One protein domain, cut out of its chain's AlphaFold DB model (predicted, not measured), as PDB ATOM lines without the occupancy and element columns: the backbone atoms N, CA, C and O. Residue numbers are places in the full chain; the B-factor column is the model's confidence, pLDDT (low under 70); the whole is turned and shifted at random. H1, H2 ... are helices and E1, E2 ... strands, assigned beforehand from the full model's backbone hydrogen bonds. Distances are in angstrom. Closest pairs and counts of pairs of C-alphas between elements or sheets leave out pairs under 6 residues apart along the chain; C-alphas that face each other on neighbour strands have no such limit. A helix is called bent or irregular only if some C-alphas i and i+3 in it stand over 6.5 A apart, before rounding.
ATOM      1  N   ILE A   3     -17.760  51.624 -21.222       95.56
ATOM      2  CA  ILE A   3     -18.802  50.615 -21.010       95.56
ATOM      3  C   ILE A   3     -20.160  51.299 -21.160       95.56
ATOM      4  O   ILE A   3     -20.462  52.243 -20.433       95.56
ATOM      5  N   HIS A   4     -20.961  50.839 -22.114       96.75
ATOM      6  CA  HIS A   4     -22.351  51.244 -22.286       96.75
ATOM      7  C   HIS A   4     -23.267  50.249 -21.580       96.75
ATOM      8  O   HIS A   4     -23.071  49.037 -21.703       96.75
ATOM      9  N   PHE A   5     -24.291  50.761 -20.903       95.31
ATOM     10  CA  PHE A   5     -25.286  49.958 -20.203       95.31
ATOM     11  C   PHE A   5     -26.693  50.352 -20.649       95.31
ATOM     12  O   PHE A   5     -27.016  51.540 -20.721       95.31
ATOM     13  N   GLU A   6     -27.554  49.359 -20.835       97.38
ATOM     14  CA  GLU A   6     -29.007  49.522 -20.883       97.38
ATOM     15  C   GLU A   6     -29.644  48.569 -19.874       97.38
ATOM     16  O   GLU A   6     -29.237  47.409 -19.779       97.38
ATOM     17  N   LYS A   7     -30.654  49.046 -19.139       96.88
ATOM     18  CA  LYS A   7     -31.419  48.267 -18.152       96.88
ATOM     19  C   LYS A   7     -30.527  47.528 -17.144       96.88
ATOM     20  O   LYS A   7     -30.680  46.327 -16.925       96.88
ATOM     21  N   LEU A   8     -29.566  48.236 -16.558       95.50
ATOM     22  CA  LEU A   8     -28.677  47.715 -15.521       95.50
ATOM     23  C   LEU A   8     -29.202  48.139 -14.142       95.50
ATOM     24  O   LEU A   8     -28.902  49.234 -13.658       95.50
ATOM     25  N   GLY A   9     -30.006  47.279 -13.513       92.12
ATOM     26  CA  GLY A   9     -30.699  47.625 -12.273       92.12
ATOM     27  C   GLY A   9     -31.578  48.862 -12.453       92.12
ATOM     28  O   GLY A   9     -32.403  48.922 -13.359       92.12
ATOM     29  N   VAL A  10     -31.355  49.888 -11.626       92.94
ATOM     30  CA  VAL A  10     -32.065  51.180 -11.720       92.94
ATOM     31  C   VAL A  10     -31.595  52.068 -12.883       92.94
ATOM     32  O   VAL A  10     -32.220  53.089 -13.170       92.94
ATOM     33  N   ILE A  11     -30.495  51.719 -13.560       94.19
ATOM     34  CA  ILE A  11     -29.977  52.483 -14.701       94.19
ATOM     35  C   ILE A  11     -30.726  52.052 -15.961       94.19
ATOM     36  O   ILE A  11     -30.495  50.964 -16.489       94.19
ATOM     37  N   ASN A  12     -31.576  52.931 -16.497       94.44
ATOM     38  CA  ASN A  12     -32.233  52.672 -17.780       94.44
ATOM     39  C   ASN A  12     -31.226  52.687 -18.944       94.44
ATOM     40  O   ASN A  12     -31.211  51.770 -19.761       94.44
ATOM     41  N   ARG A  13     -30.357  53.704 -19.000       96.31
ATOM     42  CA  ARG A  13     -29.277  53.823 -19.987       96.31
ATOM     43  C   ARG A  13     -28.151  54.703 -19.449       96.31
ATOM     44  O   ARG A  13     -28.434  55.697 -18.786       96.31
ATOM     45  N   GLY A  14     -26.899  54.370 -19.747       93.25
ATOM     46  CA  GLY A  14     -25.755  55.179 -19.331       93.25
ATOM     47  C   GLY A  14     -24.429  54.722 -19.926       93.25
ATOM     48  O   GLY A  14     -24.340  53.659 -20.535       93.25
ATOM     49  N   ASP A  15     -23.404  55.540 -19.718       93.12
ATOM     50  CA  ASP A  15     -22.037  55.306 -20.172       93.12
ATOM     51  C   ASP A  15     -21.055  55.490 -19.010       93.12
ATOM     52  O   ASP A  15     -21.106  56.501 -18.308       93.12
ATOM     53  N   LEU A  16     -20.127  54.549 -18.838       92.56
ATOM     54  CA  LEU A  16     -18.974  54.675 -17.948       92.56
ATOM     55  C   LEU A  16     -17.705  54.783 -18.788       92.56
ATOM     56  O   LEU A  16     -17.280  53.815 -19.417       92.56
ATOM     57  N   ASN A  17     -17.092  55.965 -18.772       91.25
ATOM     58  CA  ASN A  17     -15.800  56.210 -19.405       91.25
ATOM     59  C   ASN A  17     -14.689  56.060 -18.357       91.25
ATOM     60  O   ASN A  17     -14.631  56.810 -17.378       91.25
ATOM     61  N   LEU A  18     -13.819  55.075 -18.560       88.12
ATOM     62  CA  LEU A  18     -12.661  54.808 -17.713       88.12
ATOM     63  C   LEU A  18     -11.452  55.572 -18.251       88.12
ATOM     64  O   LEU A  18     -10.979  55.280 -19.357       88.12
ATOM     65  N   ASN A  19     -10.974  56.511 -17.436       81.94
ATOM     66  CA  ASN A  19      -9.796  57.352 -17.650       81.94
ATOM     67  C   ASN A  19      -8.866  57.229 -16.423       81.94
ATOM     68  O   ASN A  19      -9.122  56.413 -15.542       81.94
ATOM     69  N   GLY A  20      -7.793  58.028 -16.338       81.69
ATOM     70  CA  GLY A  20      -6.816  57.933 -15.240       81.69
ATOM     71  C   GLY A  20      -7.425  58.016 -13.829       81.69
ATOM     72  O   GLY A  20      -7.082  57.213 -12.970       81.69
ATOM     73  N   LEU A  21      -8.371  58.937 -13.610       84.12
ATOM     74  CA  LEU A  21      -9.200  59.001 -12.404       84.12
ATOM     75  C   LEU A  21     -10.670  59.103 -12.821       84.12
ATOM     76  O   LEU A  21     -11.060  60.061 -13.490       84.12
ATOM     77  N   THR A  22     -11.486  58.132 -12.410       85.81
ATOM     78  CA  THR A  22     -12.931  58.111 -12.676       85.81
ATOM     79  C   THR A  22     -13.692  58.176 -11.355       85.81
ATOM     80  O   THR A  22     -13.618  57.256 -10.544       85.81
ATOM     81  N   LEU A  23     -14.437  59.264 -11.144       84.88
ATOM     82  CA  LEU A  23     -15.244  59.484  -9.945       84.88
ATOM     83  C   LEU A  23     -16.734  59.283 -10.259       84.88
ATOM     84  O   LEU A  23     -17.298  59.987 -11.095       84.88
ATOM     85  N   LEU A  24     -17.382  58.341  -9.570       85.75
ATOM     86  CA  LEU A  24     -18.827  58.119  -9.662       85.75
ATOM     87  C   LEU A  24     -19.549  58.862  -8.531       85.75
ATOM     88  O   LEU A  24     -19.606  58.389  -7.396       85.75
ATOM     89  N   CYS A  25     -20.129  60.017  -8.855       86.56
ATOM     90  CA  CYS A  25     -20.906  60.840  -7.927       86.56
ATOM     91  C   CYS A  25     -22.409  60.774  -8.213       86.56
ATOM     92  O   CYS A  25     -22.844  60.481  -9.323       86.56
ATOM     93  N   GLY A  26     -23.212  61.070  -7.193       87.62
ATOM     94  CA  GLY A  26     -24.663  61.181  -7.305       87.62
ATOM     95  C   GLY A  26     -25.383  60.741  -6.027       87.62
ATOM     96  O   GLY A  26     -24.752  60.140  -5.152       87.62
ATOM     97  N   PRO A  27     -26.696  60.997  -5.913       89.06
ATOM     98  CA  PRO A  27     -27.503  60.597  -4.761       89.06
ATOM     99  C   PRO A  27     -27.503  59.087  -4.509       89.06
ATOM    100  O   PRO A  27     -27.173  58.287  -5.386       89.06
ATOM    101  N   ASN A  28     -27.870  58.664  -3.302       84.50
ATOM    102  CA  ASN A  28     -28.035  57.239  -3.013       84.50
ATOM    103  C   ASN A  28     -29.087  56.613  -3.935       84.50
ATOM    104  O   ASN A  28     -30.029  57.275  -4.362       84.50
ATOM    105  N   ASN A  29     -28.899  55.329  -4.244       86.56
ATOM    106  CA  ASN A  29     -29.836  54.544  -5.045       86.56
ATOM    107  C   ASN A  29     -29.999  54.972  -6.523       86.56
ATOM    108  O   ASN A  29     -30.968  54.591  -7.167       86.56
ATOM    109  N   THR A  30     -29.043  55.715  -7.095       89.38
ATOM    110  CA  THR A  30     -29.078  56.158  -8.508       89.38
ATOM    111  C   THR A  30     -28.272  55.282  -9.471       89.38
ATOM    112  O   THR A  30     -27.939  55.706 -10.574       89.38
ATOM    113  N   GLY A  31     -27.901  54.068  -9.057       90.38
ATOM    114  CA  GLY A  31     -27.185  53.131  -9.929       90.38
ATOM    115  C   GLY A  31     -25.666  53.113  -9.780       90.38
ATOM    116  O   GLY A  31     -25.016  52.286 -10.410       90.38
ATOM    117  N   LYS A  32     -25.078  53.939  -8.902       93.50
ATOM    118  CA  LYS A  32     -23.621  53.920  -8.653       93.50
ATOM    119  C   LYS A  32     -23.102  52.521  -8.305       93.50
ATOM    120  O   LYS A  32     -22.116  52.085  -8.888       93.50
ATOM    121  N   THR A  33     -23.797  51.802  -7.421       93.44
ATOM    122  CA  THR A  33     -23.459  50.415  -7.056       93.44
ATOM    123  C   THR A  33     -23.521  49.487  -8.265       93.44
ATOM    124  O   THR A  33     -22.606  48.702  -8.471       93.44
ATOM    125  N   TYR A  34     -24.543  49.628  -9.113       94.69
ATOM    126  CA  TYR A  34     -24.688  48.845 -10.341       94.69
ATOM    127  C   TYR A  34     -23.531  49.063 -11.321       94.69
ATOM    128  O   TYR A  34     -22.907  48.097 -11.758       94.69
ATOM    129  N   ALA A  35     -23.193  50.319 -11.611       93.69
ATOM    130  CA  ALA A  35     -22.064  50.650 -12.478       93.69
ATOM    131  C   ALA A  35     -20.724  50.169 -11.889       93.69
ATOM    132  O   ALA A  35     -19.917  49.575 -12.604       93.69
ATOM    133  N   MET A  36     -20.511  50.363 -10.580       92.75
ATOM    134  CA  MET A  36     -19.300  49.919  -9.882       92.75
ATOM    135  C   MET A  36     -19.143  48.402  -9.891       92.75
ATOM    136  O   MET A  36     -18.052  47.912 -10.155       92.75
ATOM    137  N   TYR A  37     -20.212  47.648  -9.640       93.50
ATOM    138  CA  TYR A  37     -20.150  46.186  -9.639       93.50
ATOM    139  C   TYR A  37     -19.984  45.623 -11.048       93.50
ATOM    140  O   TYR A  37     -19.307  44.617 -11.214       93.50
ATOM    141  N   CYS A  38     -20.535  46.276 -12.076       94.19
ATOM    142  CA  CYS A  38     -20.251  45.894 -13.457       94.19
ATOM    143  C   CYS A  38     -18.776  46.114 -13.820       94.19
ATOM    144  O   CYS A  38     -18.182  45.272 -14.489       94.19
ATOM    145  N   LEU A  39     -18.174  47.218 -13.364       94.31
ATOM    146  CA  LEU A  39     -16.737  47.446 -13.516       94.31
ATOM    147  C   LEU A  39     -15.923  46.420 -12.718       94.31
ATOM    148  O   LEU A  39     -14.975  45.847 -13.242       94.31
ATOM    149  N   TYR A  40     -16.310  46.153 -11.473       93.62
ATOM    150  CA  TYR A  40     -15.676  45.143 -10.631       93.62
ATOM    151  C   TYR A  40     -15.722  43.760 -11.295       93.62
ATOM    152  O   TYR A  40     -14.698  43.096 -11.376       93.62
ATOM    153  N   ALA A  41     -16.866  43.362 -11.861       93.25
ATOM    154  CA  ALA A  41     -17.036  42.093 -12.569       93.25
ATOM    155  C   ALA A  41     -16.027  41.891 -13.707       93.25
ATOM    156  O   ALA A  41     -15.630  40.755 -13.964       93.25
ATOM    157  N   LEU A  42     -15.653  42.982 -14.381       92.94
ATOM    158  CA  LEU A  42     -14.680  43.004 -15.469       92.94
ATOM    159  C   LEU A  42     -13.235  42.914 -14.975       92.94
ATOM    160  O   LEU A  42     -12.400  42.339 -15.664       92.94
ATOM    161  N   LEU A  43     -12.938  43.510 -13.822       91.38
ATOM    162  CA  LEU A  43     -11.585  43.574 -13.259       91.38
ATOM    163  C   LEU A  43     -11.257  42.395 -12.337       91.38
ATOM    164  O   LEU A  43     -10.092  42.165 -12.028       91.38
ATOM    165  N   ASP A  44     -12.272  41.685 -11.860       91.31
ATOM    166  CA  ASP A  44     -12.120  40.562 -10.945       91.31
ATOM    167  C   ASP A  44     -11.427  39.385 -11.651       91.31
ATOM    168  O   ASP A  44     -11.880  38.916 -12.693       91.31
ATOM    169  N   GLU A  45     -10.352  38.886 -11.038       87.88
ATOM    170  CA  GLU A  45      -9.460  37.828 -11.534       87.88
ATOM    171  C   GLU A  45     -10.159  36.524 -11.941       87.88
ATOM    172  O   GLU A  45      -9.660  35.800 -12.796       87.88
ATOM    173  N   LYS A  46     -11.330  36.228 -11.365       88.00
ATOM    174  CA  LYS A  46     -12.127  35.039 -11.711       88.00
ATOM    175  C   LYS A  46     -12.996  35.272 -12.950       88.00
ATOM    176  O   LYS A  46     -13.867  34.459 -13.258       88.00
ATOM    177  N   PHE A  47     -12.847  36.422 -13.612       91.50
ATOM    178  CA  PHE A  47     -13.556  36.726 -14.844       91.50
ATOM    179  C   PHE A  47     -12.989  35.884 -15.977       91.50
ATOM    180  O   PHE A  47     -11.864  36.096 -16.421       91.50
ATOM    181  N   GLU A  48     -13.798  34.964 -16.486       90.25
ATOM    182  CA  GLU A  48     -13.404  34.109 -17.593       90.25
ATOM    183  C   GLU A  48     -14.378  34.245 -18.758       90.25
ATOM    184  O   GLU A  48     -15.602  34.255 -18.596       90.25
ATOM    185  N   VAL A  49     -13.814  34.314 -19.960       92.88
ATOM    186  CA  VAL A  49     -14.558  34.381 -21.214       92.88
ATOM    187  C   VAL A  49     -13.980  33.341 -22.153       92.88
ATOM    188  O   VAL A  49     -12.769  33.249 -22.336       92.88
ATOM    189  N   ARG A  50     -14.862  32.540 -22.746       91.25
ATOM    190  CA  ARG A  50     -14.483  31.554 -23.755       91.25
ATOM    191  C   ARG A  50     -14.733  32.146 -25.128       91.25
ATOM    192  O   ARG A  50     -15.867  32.506 -25.438       91.25
ATOM    193  N   PHE A  51     -13.685  32.202 -25.935       93.56
ATOM    194  CA  PHE A  51     -13.772  32.658 -27.311       93.56
ATOM    195  C   PHE A  51     -13.784  31.448 -28.255       93.56
ATOM    196  O   PHE A  51     -12.855  30.639 -28.191       93.56
ATOM    197  N   PRO A  52     -14.799  31.295 -29.126       91.94
ATOM    198  CA  PRO A  52     -14.881  30.159 -30.043       91.94
ATOM    199  C   PRO A  52     -13.644  29.994 -30.938       91.94
ATOM    200  O   PRO A  52     -13.142  28.880 -31.065       91.94
ATOM    201  N   PHE A  53     -13.089  31.094 -31.464       90.00
ATOM    202  CA  PHE A  53     -11.913  31.071 -32.350       90.00
ATOM    203  C   PHE A  53     -10.646  30.498 -31.684       90.00
ATOM    204  O   PHE A  53      -9.746  30.008 -32.362       90.00
ATOM    205  N   VAL A  54     -10.572  30.478 -30.348       90.69
ATOM    206  CA  VAL A  54      -9.434  29.879 -29.626       90.69
ATOM    207  C   VAL A  54      -9.372  28.363 -29.834       90.69
ATOM    208  O   VAL A  54      -8.292  27.783 -29.772       90.69
ATOM    209  N   GLN A  55     -10.496  27.702 -30.127       90.38
ATOM    210  CA  GLN A  55     -10.495  26.262 -30.400       90.38
ATOM    211  C   GLN A  55      -9.676  25.915 -31.648       90.38
ATOM    212  O   GLN A  55      -8.954  24.918 -31.650       90.38
ATOM    213  N   GLU A  56      -9.735  26.756 -32.680       87.31
ATOM    214  CA  GLU A  56      -8.957  26.576 -33.910       87.31
ATOM    215  C   GLU A  56      -7.462  26.783 -33.652       87.31
ATOM    216  O   GLU A  56      -6.637  25.988 -34.101       87.31
ATOM    217  N   ILE A  57      -7.122  27.781 -32.832       88.12
ATOM    218  CA  ILE A  57      -5.751  28.036 -32.374       88.12
ATOM    219  C   ILE A  57      -5.177  26.812 -31.651       88.12
ATOM    220  O   ILE A  57      -4.065  26.370 -31.945       88.12
ATOM    221  N   VAL A  58      -5.945  26.231 -30.726       89.19
ATOM    222  CA  VAL A  58      -5.532  25.040 -29.974       89.19
ATOM    223  C   VAL A  58      -5.360  23.837 -30.899       89.19
ATOM    224  O   VAL A  58      -4.368  23.120 -30.780       89.19
ATOM    225  N   LYS A  59      -6.280  23.624 -31.847       89.31
ATOM    226  CA  LYS A  59      -6.175  22.536 -32.826       89.31
ATOM    227  C   LYS A  59      -4.892  22.655 -33.655       89.31
ATOM    228  O   LYS A  59      -4.136  21.690 -33.746       89.31
ATOM    229  N   ASN A  60      -4.608  23.846 -34.182       86.81
ATOM    230  CA  ASN A  60      -3.400  24.092 -34.967       86.81
ATOM    231  C   ASN A  60      -2.130  23.854 -34.143       86.81
ATOM    232  O   ASN A  60      -1.168  23.282 -34.656       86.81
ATOM    233  N   LEU A  61      -2.121  24.247 -32.866       88.19
ATOM    234  CA  LEU A  61      -0.989  24.017 -31.967       88.19
ATOM    235  C   LEU A  61      -0.719  22.522 -31.739       88.19
ATOM    236  O   LEU A  61       0.440  22.108 -31.738       88.19
ATOM    237  N   LEU A  62      -1.772  21.714 -31.579       89.12
ATOM    238  CA  LEU A  62      -1.650  20.261 -31.415       89.12
ATOM    239  C   LEU A  62      -1.052  19.585 -32.660       89.12
ATOM    240  O   LEU A  62      -0.266  18.650 -32.524       89.12
ATOM    241  N   GLU A  63      -1.392  20.064 -33.860       89.62
ATOM    242  CA  GLU A  63      -0.903  19.506 -35.130       89.62
ATOM    243  C   GLU A  63       0.527  19.966 -35.468       89.62
ATOM    244  O   GLU A  63       1.380  19.160 -35.839       89.62
ATOM    245  N   SER A  64       0.809  21.263 -35.322       83.88
ATOM    246  CA  SER A  64       2.064  21.893 -35.770       83.88
ATOM    247  C   SER A  64       3.172  21.930 -34.711       83.88
ATOM    248  O   SER A  64       4.312  22.265 -35.038       83.88
ATOM    249  N   LYS A  65       2.871  21.579 -33.448       80.81
ATOM    250  CA  LYS A  65       3.726  21.667 -32.237       80.81
ATOM    251  C   LYS A  65       4.198  23.076 -31.858       80.81
ATOM    252  O   LYS A  65       4.517  23.315 -30.696       80.81
ATOM    253  N   VAL A  66       4.243  24.002 -32.808       83.12
ATOM    254  CA  VAL A  66       4.572  25.413 -32.619       83.12
ATOM    255  C   VAL A  66       3.607  26.225 -33.459       83.12
ATOM    256  O   VAL A  66       3.495  26.007 -34.661       83.12
ATOM    257  N   CYS A  67       2.952  27.198 -32.832       79.94
ATOM    258  CA  CYS A  67       2.073  28.117 -33.530       79.94
ATOM    259  C   CYS A  67       2.519  29.559 -33.295       79.94
ATOM    260  O   CYS A  67       2.775  29.958 -32.159       79.94
ATOM    261  N   GLN A  68       2.618  30.329 -34.376       81.56
ATOM    262  CA  GLN A  68       2.936  31.749 -34.344       81.56
ATOM    263  C   GLN A  68       1.747  32.512 -34.921       81.56
ATOM    264  O   GLN A  68       1.335  32.256 -36.049       81.56
ATOM    265  N   TYR A  69       1.212  33.449 -34.141       81.38
ATOM    266  CA  TYR A  69       0.080  34.282 -34.534       81.38
ATOM    267  C   TYR A  69       0.483  35.747 -34.574       81.38
ATOM    268  O   TYR A  69       1.115  36.250 -33.644       81.38
ATOM    269  N   ASP A  70       0.073  36.435 -35.636       86.56
ATOM    270  CA  ASP A  70       0.105  37.890 -35.678       86.56
ATOM    271  C   ASP A  70      -1.121  38.432 -34.934       86.56
ATOM    272  O   ASP A  70      -2.267  38.203 -35.329       86.56
ATOM    273  N   LEU A  71      -0.875  39.147 -33.837       86.75
ATOM    274  CA  LEU A  71      -1.930  39.765 -33.038       86.75
ATOM    275  C   LEU A  71      -2.700  40.839 -33.810       86.75
ATOM    276  O   LEU A  71      -3.855  41.095 -33.476       86.75
ATOM    277  N   ASN A  72      -2.100  41.465 -34.826       90.12
ATOM    278  CA  ASN A  72      -2.835  42.371 -35.696       90.12
ATOM    279  C   ASN A  72      -3.903  41.585 -36.446       90.12
ATOM    280  O   ASN A  72      -5.075  41.883 -36.251       90.12
ATOM    281  N   ILE A  73      -3.522  40.533 -37.173       89.50
ATOM    282  CA  ILE A  73      -4.458  39.703 -37.947       89.50
ATOM    283  C   ILE A  73      -5.560  39.135 -37.041       89.50
ATOM    284  O   ILE A  73      -6.740  39.285 -37.331       89.50
ATOM    285  N   LEU A  74      -5.193  38.592 -35.875       89.94
ATOM    286  CA  LEU A  74      -6.167  38.055 -34.919       89.94
ATOM    287  C   LEU A  74      -7.191  39.105 -34.468       89.94
ATOM    288  O   LEU A  74      -8.374  38.802 -34.326       89.94
ATOM    289  N   LEU A  75      -6.747  40.339 -34.216       91.19
ATOM    290  CA  LEU A  75      -7.659  41.422 -33.863       91.19
ATOM    291  C   LEU A  75      -8.445  41.926 -35.083       91.19
ATOM    292  O   LEU A  75      -9.608  42.264 -34.915       91.19
ATOM    293  N   ASP A  76      -7.881  41.959 -36.290       91.56
ATOM    294  CA  ASP A  76      -8.651  42.295 -37.501       91.56
ATOM    295  C   ASP A  76      -9.851  41.355 -37.666       91.56
ATOM    296  O   ASP A  76     -10.968  41.815 -37.902       91.56
ATOM    297  N   ASP A  77      -9.629  40.060 -37.443       92.69
ATOM    298  CA  ASP A  77     -10.636  39.029 -37.680       92.69
ATOM    299  C   ASP A  77     -11.647  38.895 -36.529       92.69
ATOM    300  O   ASP A  77     -12.809  38.555 -36.759       92.69
ATOM    301  N   HIS A  78     -11.236  39.155 -35.280       93.75
ATOM    302  CA  HIS A  78     -12.034  38.791 -34.099       93.75
ATOM    303  C   HIS A  78     -12.302  39.924 -33.102       93.75
ATOM    304  O   HIS A  78     -12.901  39.672 -32.055       93.75
ATOM    305  N   PHE A  79     -11.888  41.169 -33.357       94.31
ATOM    306  CA  PHE A  79     -11.963  42.229 -32.341       94.31
ATOM    307  C   PHE A  79     -13.381  42.500 -31.818       94.31
ATOM    308  O   PHE A  79     -13.596  42.517 -30.603       94.31
ATOM    309  N   GLU A  80     -14.360  42.662 -32.708       94.69
ATOM    310  CA  GLU A  80     -15.757  42.876 -32.302       94.69
ATOM    311  C   GLU A  80     -16.322  41.657 -31.559       94.69
ATOM    312  O   GLU A  80     -17.001  41.804 -30.539       94.69
ATOM    313  N   ASP A  81     -15.987  40.444 -32.001       94.81
ATOM    314  CA  ASP A  81     -16.405  39.211 -31.334       94.81
ATOM    315  C   ASP A  81     -15.829  39.101 -29.925       94.81
ATOM    316  O   ASP A  81     -16.552  38.720 -29.002       94.81
ATOM    317  N   ILE A  82     -14.564  39.478 -29.728       95.19
ATOM    318  CA  ILE A  82     -13.936  39.535 -28.406       95.19
ATOM    319  C   ILE A  82     -14.730  40.479 -27.500       95.19
ATOM    320  O   ILE A  82     -15.149  40.076 -26.413       95.19
ATOM    321  N   LEU A  83     -14.993  41.714 -27.945       96.06
ATOM    322  CA  LEU A  83     -15.741  42.694 -27.152       96.06
ATOM    323  C   LEU A  83     -17.154  42.201 -26.813       96.06
ATOM    324  O   LEU A  83     -17.606  42.360 -25.674       96.06
ATOM    325  N   ASN A  84     -17.831  41.558 -27.764       96.12
ATOM    326  CA  ASN A  84     -19.165  40.995 -27.570       96.12
ATOM    327  C   ASN A  84     -19.163  39.836 -26.568       96.12
ATOM    328  O   ASN A  84     -20.006  39.803 -25.669       96.12
ATOM    329  N   HIS A  85     -18.208  38.910 -26.664       96.75
ATOM    330  CA  HIS A  85     -18.094  37.790 -25.728       96.75
ATOM    331  C   HIS A  85     -17.748  38.266 -24.315       96.75
ATOM    332  O   HIS A  85     -18.316  37.757 -23.347       96.75
ATOM    333  N   VAL A  86     -16.888  39.281 -24.178       96.19
ATOM    334  CA  VAL A  86     -16.608  39.908 -22.878       96.19
ATOM    335  C   VAL A  86     -17.875  40.552 -22.316       96.19
ATOM    336  O   VAL A  86     -18.236  40.282 -21.173       96.19
ATOM    337  N   ALA A  87     -18.611  41.337 -23.108       96.50
ATOM    338  CA  ALA A  87     -19.857  41.961 -22.662       96.50
ATOM    339  C   ALA A  87     -20.915  40.928 -22.223       96.50
ATOM    340  O   ALA A  87     -21.567  41.099 -21.190       96.50
ATOM    341  N   GLN A  88     -21.052  39.823 -22.958       95.25
ATOM    342  CA  GLN A  88     -21.936  38.715 -22.588       95.25
ATOM    343  C   GLN A  88     -21.467  37.996 -21.317       95.25
ATOM    344  O   GLN A  88     -22.290  37.642 -20.471       95.25
ATOM    345  N   GLY A  89     -20.157  37.785 -21.166       95.00
ATOM    346  CA  GLY A  89     -19.556  37.232 -19.953       95.00
ATOM    347  C   GLY A  89     -19.878  38.087 -18.729       95.00
ATOM    348  O   GLY A  89     -20.307  37.557 -17.705       95.00
ATOM    349  N   LEU A  90     -19.767  39.414 -18.856       95.00
ATOM    350  CA  LEU A  90     -20.146  40.349 -17.797       95.00
ATOM    351  C   LEU A  90     -21.619  40.210 -17.432       95.00
ATOM    352  O   LEU A  90     -21.933  40.026 -16.259       95.00
ATOM    353  N   GLN A  91     -22.520  40.230 -18.420       95.00
ATOM    354  CA  GLN A  91     -23.957  40.104 -18.168       95.00
ATOM    355  C   GLN A  91     -24.283  38.819 -17.393       95.00
ATOM    356  O   GLN A  91     -25.070  38.854 -16.451       95.00
ATOM    357  N   LYS A  92     -23.645  37.696 -17.749       93.56
ATOM    358  CA  LYS A  92     -23.823  36.401 -17.071       93.56
ATOM    359  C   LYS A  92     -23.272  36.384 -15.645       93.56
ATOM    360  O   LYS A  92     -23.768  35.623 -14.820       93.56
ATOM    361  N   ARG A  93     -22.262  37.206 -15.355       93.62
ATOM    362  CA  ARG A  93     -21.623  37.295 -14.037       93.62
ATOM    363  C   ARG A  93     -22.356  38.226 -13.068       93.62
ATOM    364  O   ARG A  93     -22.255  38.044 -11.859       93.62
ATOM    365  N   LEU A  94     -23.105  39.209 -13.567       94.38
ATOM    366  CA  LEU A  94     -23.819  40.165 -12.715       94.38
ATOM    367  C   LEU A  94     -24.769  39.497 -11.698       94.38
ATOM    368  O   LEU A  94     -24.652  39.830 -10.521       94.38
ATOM    369  N   PRO A  95     -25.646  38.538 -12.065       94.81
ATOM    370  CA  PRO A  95     -26.561  37.919 -11.102       94.81
ATOM    371  C   PRO A  95     -25.852  37.328  -9.882       94.81
ATOM    372  O   PRO A  95     -26.243  37.601  -8.749       94.81
ATOM    373  N   SER A  96     -24.756  36.589 -10.095       92.81
ATOM    374  CA  SER A  96     -24.010  35.962  -9.000       92.81
ATOM    375  C   SER A  96     -23.288  36.984  -8.122       92.81
ATOM    376  O   SER A  96     -23.263  36.820  -6.907       92.81
ATOM    377  N   LEU A  97     -22.764  38.068  -8.702       92.44
ATOM    378  CA  LEU A  97     -22.144  39.159  -7.940       92.44
ATOM    379  C   LEU A  97     -23.144  39.937  -7.082       92.44
ATOM    380  O   LEU A  97     -22.785  40.432  -6.017       92.44
ATOM    381  N   PHE A  98     -24.386  40.052  -7.549       93.25
ATOM    382  CA  PHE A  98     -25.467  40.707  -6.818       93.25
ATOM    383  C   PHE A  98     -26.236  39.762  -5.887       93.25
ATOM    384  O   PHE A  98     -27.048  40.237  -5.098       93.25
ATOM    385  N   GLY A  99     -25.982  38.451  -5.953       94.50
ATOM    386  CA  GLY A  99     -26.707  37.451  -5.168       94.50
ATOM    387  C   GLY A  99     -28.186  37.353  -5.548       94.50
ATOM    388  O   GLY A  99     -29.027  37.172  -4.674       94.50
ATOM    389  N   VAL A 100     -28.506  37.519  -6.835       95.56
ATOM    390  CA  VAL A 100     -29.881  37.513  -7.351       95.56
ATOM    391  C   VAL A 100     -30.067  36.503  -8.479       95.56
ATOM    392  O   VAL A 100     -29.107  36.014  -9.077       95.56
ATOM    393  N   GLU A 101     -31.327  36.228  -8.802       95.81
ATOM    394  CA  GLU A 101     -31.699  35.337  -9.897       95.81
ATOM    395  C   GLU A 101     -31.273  35.888 -11.274       95.81
ATOM    396  O   GLU A 101     -31.359  37.098 -11.519       95.81
ATOM    397  N   PRO A 102     -30.887  35.026 -12.238       94.69
ATOM    398  CA  PRO A 102     -30.504  35.457 -13.586       94.69
ATOM    399  C   PRO A 102     -31.570  36.280 -14.324       94.69
ATOM    400  O   PRO A 102     -31.241  37.069 -15.213       94.69
ATOM    401  N   SER A 103     -32.849  36.115 -13.966       94.69
ATOM    402  CA  SER A 103     -33.966  36.880 -14.526       94.69
ATOM    403  C   SER A 103     -33.835  38.388 -14.310       94.69
ATOM    404  O   SER A 103     -34.243  39.142 -15.193       94.69
ATOM    405  N   GLU A 104     -33.223  38.822 -13.204       94.19
ATOM    406  CA  GLU A 104     -33.066  40.241 -12.844       94.19
ATOM    407  C   GLU A 104     -32.210  41.015 -13.858       94.19
ATOM    408  O   GLU A 104     -32.452  42.190 -14.127       94.19
ATOM    409  N   PHE A 105     -31.244  40.343 -14.495       95.69
ATOM    410  CA  PHE A 105     -30.350  40.939 -15.499       95.69
ATOM    411  C   PHE A 105     -30.639  40.455 -16.929       95.69
ATOM    412  O   PHE A 105     -29.891  40.756 -17.864       95.69
ATOM    413  N   LYS A 106     -31.749  39.733 -17.151       94.81
ATOM    414  CA  LYS A 106     -32.099  39.173 -18.470       94.81
ATOM    415  C   LYS A 106     -32.275  40.251 -19.542       94.81
ATOM    416  O   LYS A 106     -31.986  40.012 -20.711       94.81
ATOM    417  N   GLN A 107     -32.767  41.427 -19.154       96.06
ATOM    418  CA  GLN A 107     -32.967  42.552 -20.071       96.06
ATOM    419  C   GLN A 107     -31.759  43.492 -20.161       96.06
ATOM    420  O   GLN A 107     -31.778  44.397 -20.998       96.06
ATOM    421  N   THR A 108     -30.747  43.305 -19.310       97.31
ATOM    422  CA  THR A 108     -29.548  44.138 -19.301       97.31
ATOM    423  C   THR A 108     -28.785  43.953 -20.602       97.31
ATOM    424  O   THR A 108     -28.575  42.832 -21.054       97.31
ATOM    425  N   LYS A 109     -28.339  45.052 -21.204       97.25
ATOM    426  CA  LYS A 109     -27.432  45.014 -22.350       97.25
ATOM    427  C   LYS A 109     -26.168  45.770 -22.010       97.25
ATOM    428  O   LYS A 109     -26.224  46.863 -21.448       97.25
ATOM    429  N   LEU A 110     -25.041  45.175 -22.373       97.38
ATOM    430  CA  LEU A 110     -23.717  45.738 -22.175       97.38
ATOM    431  C   LEU A 110     -23.034  45.849 -23.532       97.38
ATOM    432  O   LEU A 110     -23.131  44.937 -24.351       97.38
ATOM    433  N   LYS A 111     -22.328  46.953 -23.758       97.62
ATOM    434  CA  LYS A 111     -21.425  47.098 -24.901       97.62
ATOM    435  C   LYS A 111     -20.117  47.706 -24.429       97.62
ATOM    436  O   LYS A 111     -20.115  48.682 -23.684       97.62
ATOM    437  N   LEU A 112     -19.010  47.125 -24.869       96.19
ATOM    438  CA  LEU A 112     -17.674  47.613 -24.557       96.19
ATOM    439  C   LEU A 112     -17.119  48.364 -25.758       96.19
ATOM    440  O   LEU A 112     -17.430  48.058 -26.908       96.19
ATOM    441  N   SER A 113     -16.317  49.382 -25.491       94.94
ATOM    442  CA  SER A 113     -15.581  50.097 -26.526       94.94
ATOM    443  C   SER A 113     -14.185  50.416 -26.014       94.94
ATOM    444  O   SER A 113     -13.999  51.055 -24.972       94.94
ATOM    445  N   VAL A 114     -13.196  49.926 -26.744       92.94
ATOM    446  CA  VAL A 114     -11.768  50.089 -26.474       92.94
ATOM    447  C   VAL A 114     -11.093  50.398 -27.801       92.94
ATOM    448  O   VAL A 114     -11.526  49.923 -28.844       92.94
ATOM    449  N   GLU A 115     -10.043  51.207 -27.766       91.69
ATOM    450  CA  GLU A 115      -9.204  51.428 -28.937       91.69
ATOM    451  C   GLU A 115      -8.286  50.220 -29.131       91.69
ATOM    452  O   GLU A 115      -7.521  49.866 -28.230       91.69
ATOM    453  N   ARG A 116      -8.338  49.602 -30.312       90.12
ATOM    454  CA  ARG A 116      -7.513  48.438 -30.656       90.12
ATOM    455  C   ARG A 116      -6.020  48.687 -30.419       90.12
ATOM    456  O   ARG A 116      -5.345  47.846 -29.828       90.12
ATOM    457  N   ASP A 117      -5.530  49.869 -30.780       88.25
ATOM    458  CA  ASP A 117      -4.125  50.251 -30.597       88.25
ATOM    459  C   ASP A 117      -3.691  50.242 -29.126       88.25
ATOM    460  O   ASP A 117      -2.532  49.959 -28.817       88.25
ATOM    461  N   GLN A 118      -4.606  50.526 -28.190       86.31
ATOM    462  CA  GLN A 118      -4.305  50.448 -26.758       86.31
ATOM    463  C   GLN A 118      -4.078  49.000 -26.309       86.31
ATOM    464  O   GLN A 118      -3.234  48.765 -25.446       86.31
ATOM    465  N   ILE A 119      -4.785  48.034 -26.906       87.12
ATOM    466  CA  ILE A 119      -4.589  46.604 -26.636       87.12
ATOM    467  C   ILE A 119      -3.244  46.153 -27.203       87.12
ATOM    468  O   ILE A 119      -2.437  45.581 -26.475       87.12
ATOM    469  N   LEU A 120      -2.956  46.486 -28.463       86.81
ATOM    470  CA  LEU A 120      -1.699  46.111 -29.118       86.81
ATOM    471  C   LEU A 120      -0.468  46.636 -28.364       86.81
ATOM    472  O   LEU A 120       0.464  45.875 -28.113       86.81
ATOM    473  N   LYS A 121      -0.491  47.897 -27.910       85.50
ATOM    474  CA  LYS A 121       0.585  48.488 -27.086       85.50
ATOM    475  C   LYS A 121       0.817  47.751 -25.766       85.50
ATOM    476  O   LYS A 121       1.926  47.770 -25.243       85.50
ATOM    477  N   LYS A 122      -0.224  47.140 -25.192       82.00
ATOM    478  CA  LYS A 122      -0.123  46.355 -23.952       82.00
ATOM    479  C   LYS A 122       0.349  44.924 -24.207       82.00
ATOM    480  O   LYS A 122       1.034  44.372 -23.353       82.00
ATOM    481  N   CYS A 123       0.007  44.344 -25.355       75.62
ATOM    482  CA  CYS A 123       0.429  42.997 -25.742       75.62
ATOM    483  C   CYS A 123       1.856  42.940 -26.303       75.62
ATOM    484  O   CYS A 123       2.491  41.894 -26.220       75.62
ATOM    485  N   ASN A 124       2.363  44.045 -26.850       67.56
ATOM    486  CA  ASN A 124       3.731  44.164 -27.336       67.56
ATOM    487  C   ASN A 124       4.479  45.237 -26.525       67.56
ATOM    488  O   ASN A 124       4.601  46.375 -26.991       67.56
TER     489      ASN A 124
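AT A GLANCE: This is residues 3 to 124 of the 145 residues of an uncharacterized protein of Thiotrichales bacterium HS_08 (UniProt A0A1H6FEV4). A small three-stranded sheet has two helices over one face, H1 slanting over E2 and E1 and the longer, kinked H3 running mainly over E3 and on past the sheet, where H5 packs on its first residues. Beyond the body, H2 makes one end of an elongated outline, and its residues 61 to 64, with 65 and 66, stick out. The printed part has 122 residues, with three named strands and five named helices in the order E1 E2 H1 H2 H3 H4 E3 H5; the sheet runs E2 E1 E3, all antiparallel, and the class is mixed, helices and strands. The whole is loose, with a radius of gyration of the C-alphas of 17.1 A and spans of 57 by 33 by 22 A.

IN THESE COORDINATES: E1, residues 3 to 8, begins at C-alpha 3 at (-18.802, 50.615, -21.010). E2, residues 11 to 17, is 15.4 A long. H1 is residues 32 to 43, 16.5 A, and H2 residues 54 to 64, 15.3 A. H3, residues 71 to 98, is 35.2 A long and begins at C-alpha 71 at (-1.930, 39.765, -33.038). It has a kink of 70 degrees near residue 78 and is irregular: C-alphas 77 and 80 are 8.4 A apart. H4 is residues 102 to 105, E3 residues 109 to 113, 13.6 A, and H5 residues 116 to 123, ending at C-alpha 123 at (0.429, 42.997, -25.742).

HOW THE PARTS SIT: E1 and E2 form a hairpin, with N 5 and O 14 at 2.9 A. E1 and E3 are antiparallel at 173 degrees, with N 4 and O 111 at 2.8 A. H1 is on the sheet at a height of 10.1 A, making two layers, a helix on one face of a sheet. H3 is on the same face at a height of 6.8 A; the C-alphas of Ala 87 and Leu 110 are its closest to E3, 5.4 A apart. H3 is the hub and touches H1, H4 and H5. Its closest C-alphas to H1 are those of Leu 90 and Ala 41, 6.3 A, at a steep tilt of 50 degrees, opposite ways. To H4 they are Pro 95 and Pro 102, 5.3 A. H3 touches H5 with residues 71 to 79 alone, about perpendicular at 87 degrees; the closest C-alphas are those of Leu 71 and Leu 120, 7.5 A. H2 touches no helix and is not on the sheet. Every O i to N i+4 pair is within hydrogen-bond range in H1, H2 and H5, and 20 of 24 are in H3; H4 is too short for such a pair.

THE WHOLE: The two C-alphas farthest apart, those of Pro 27 and Ser 64, are 57.7 A apart. The printed part has no cut. The link from E2 to H1, residues 18 to 31, is long. Mean pLDDT of the printed part is 91.1, and residue 124 is under 70.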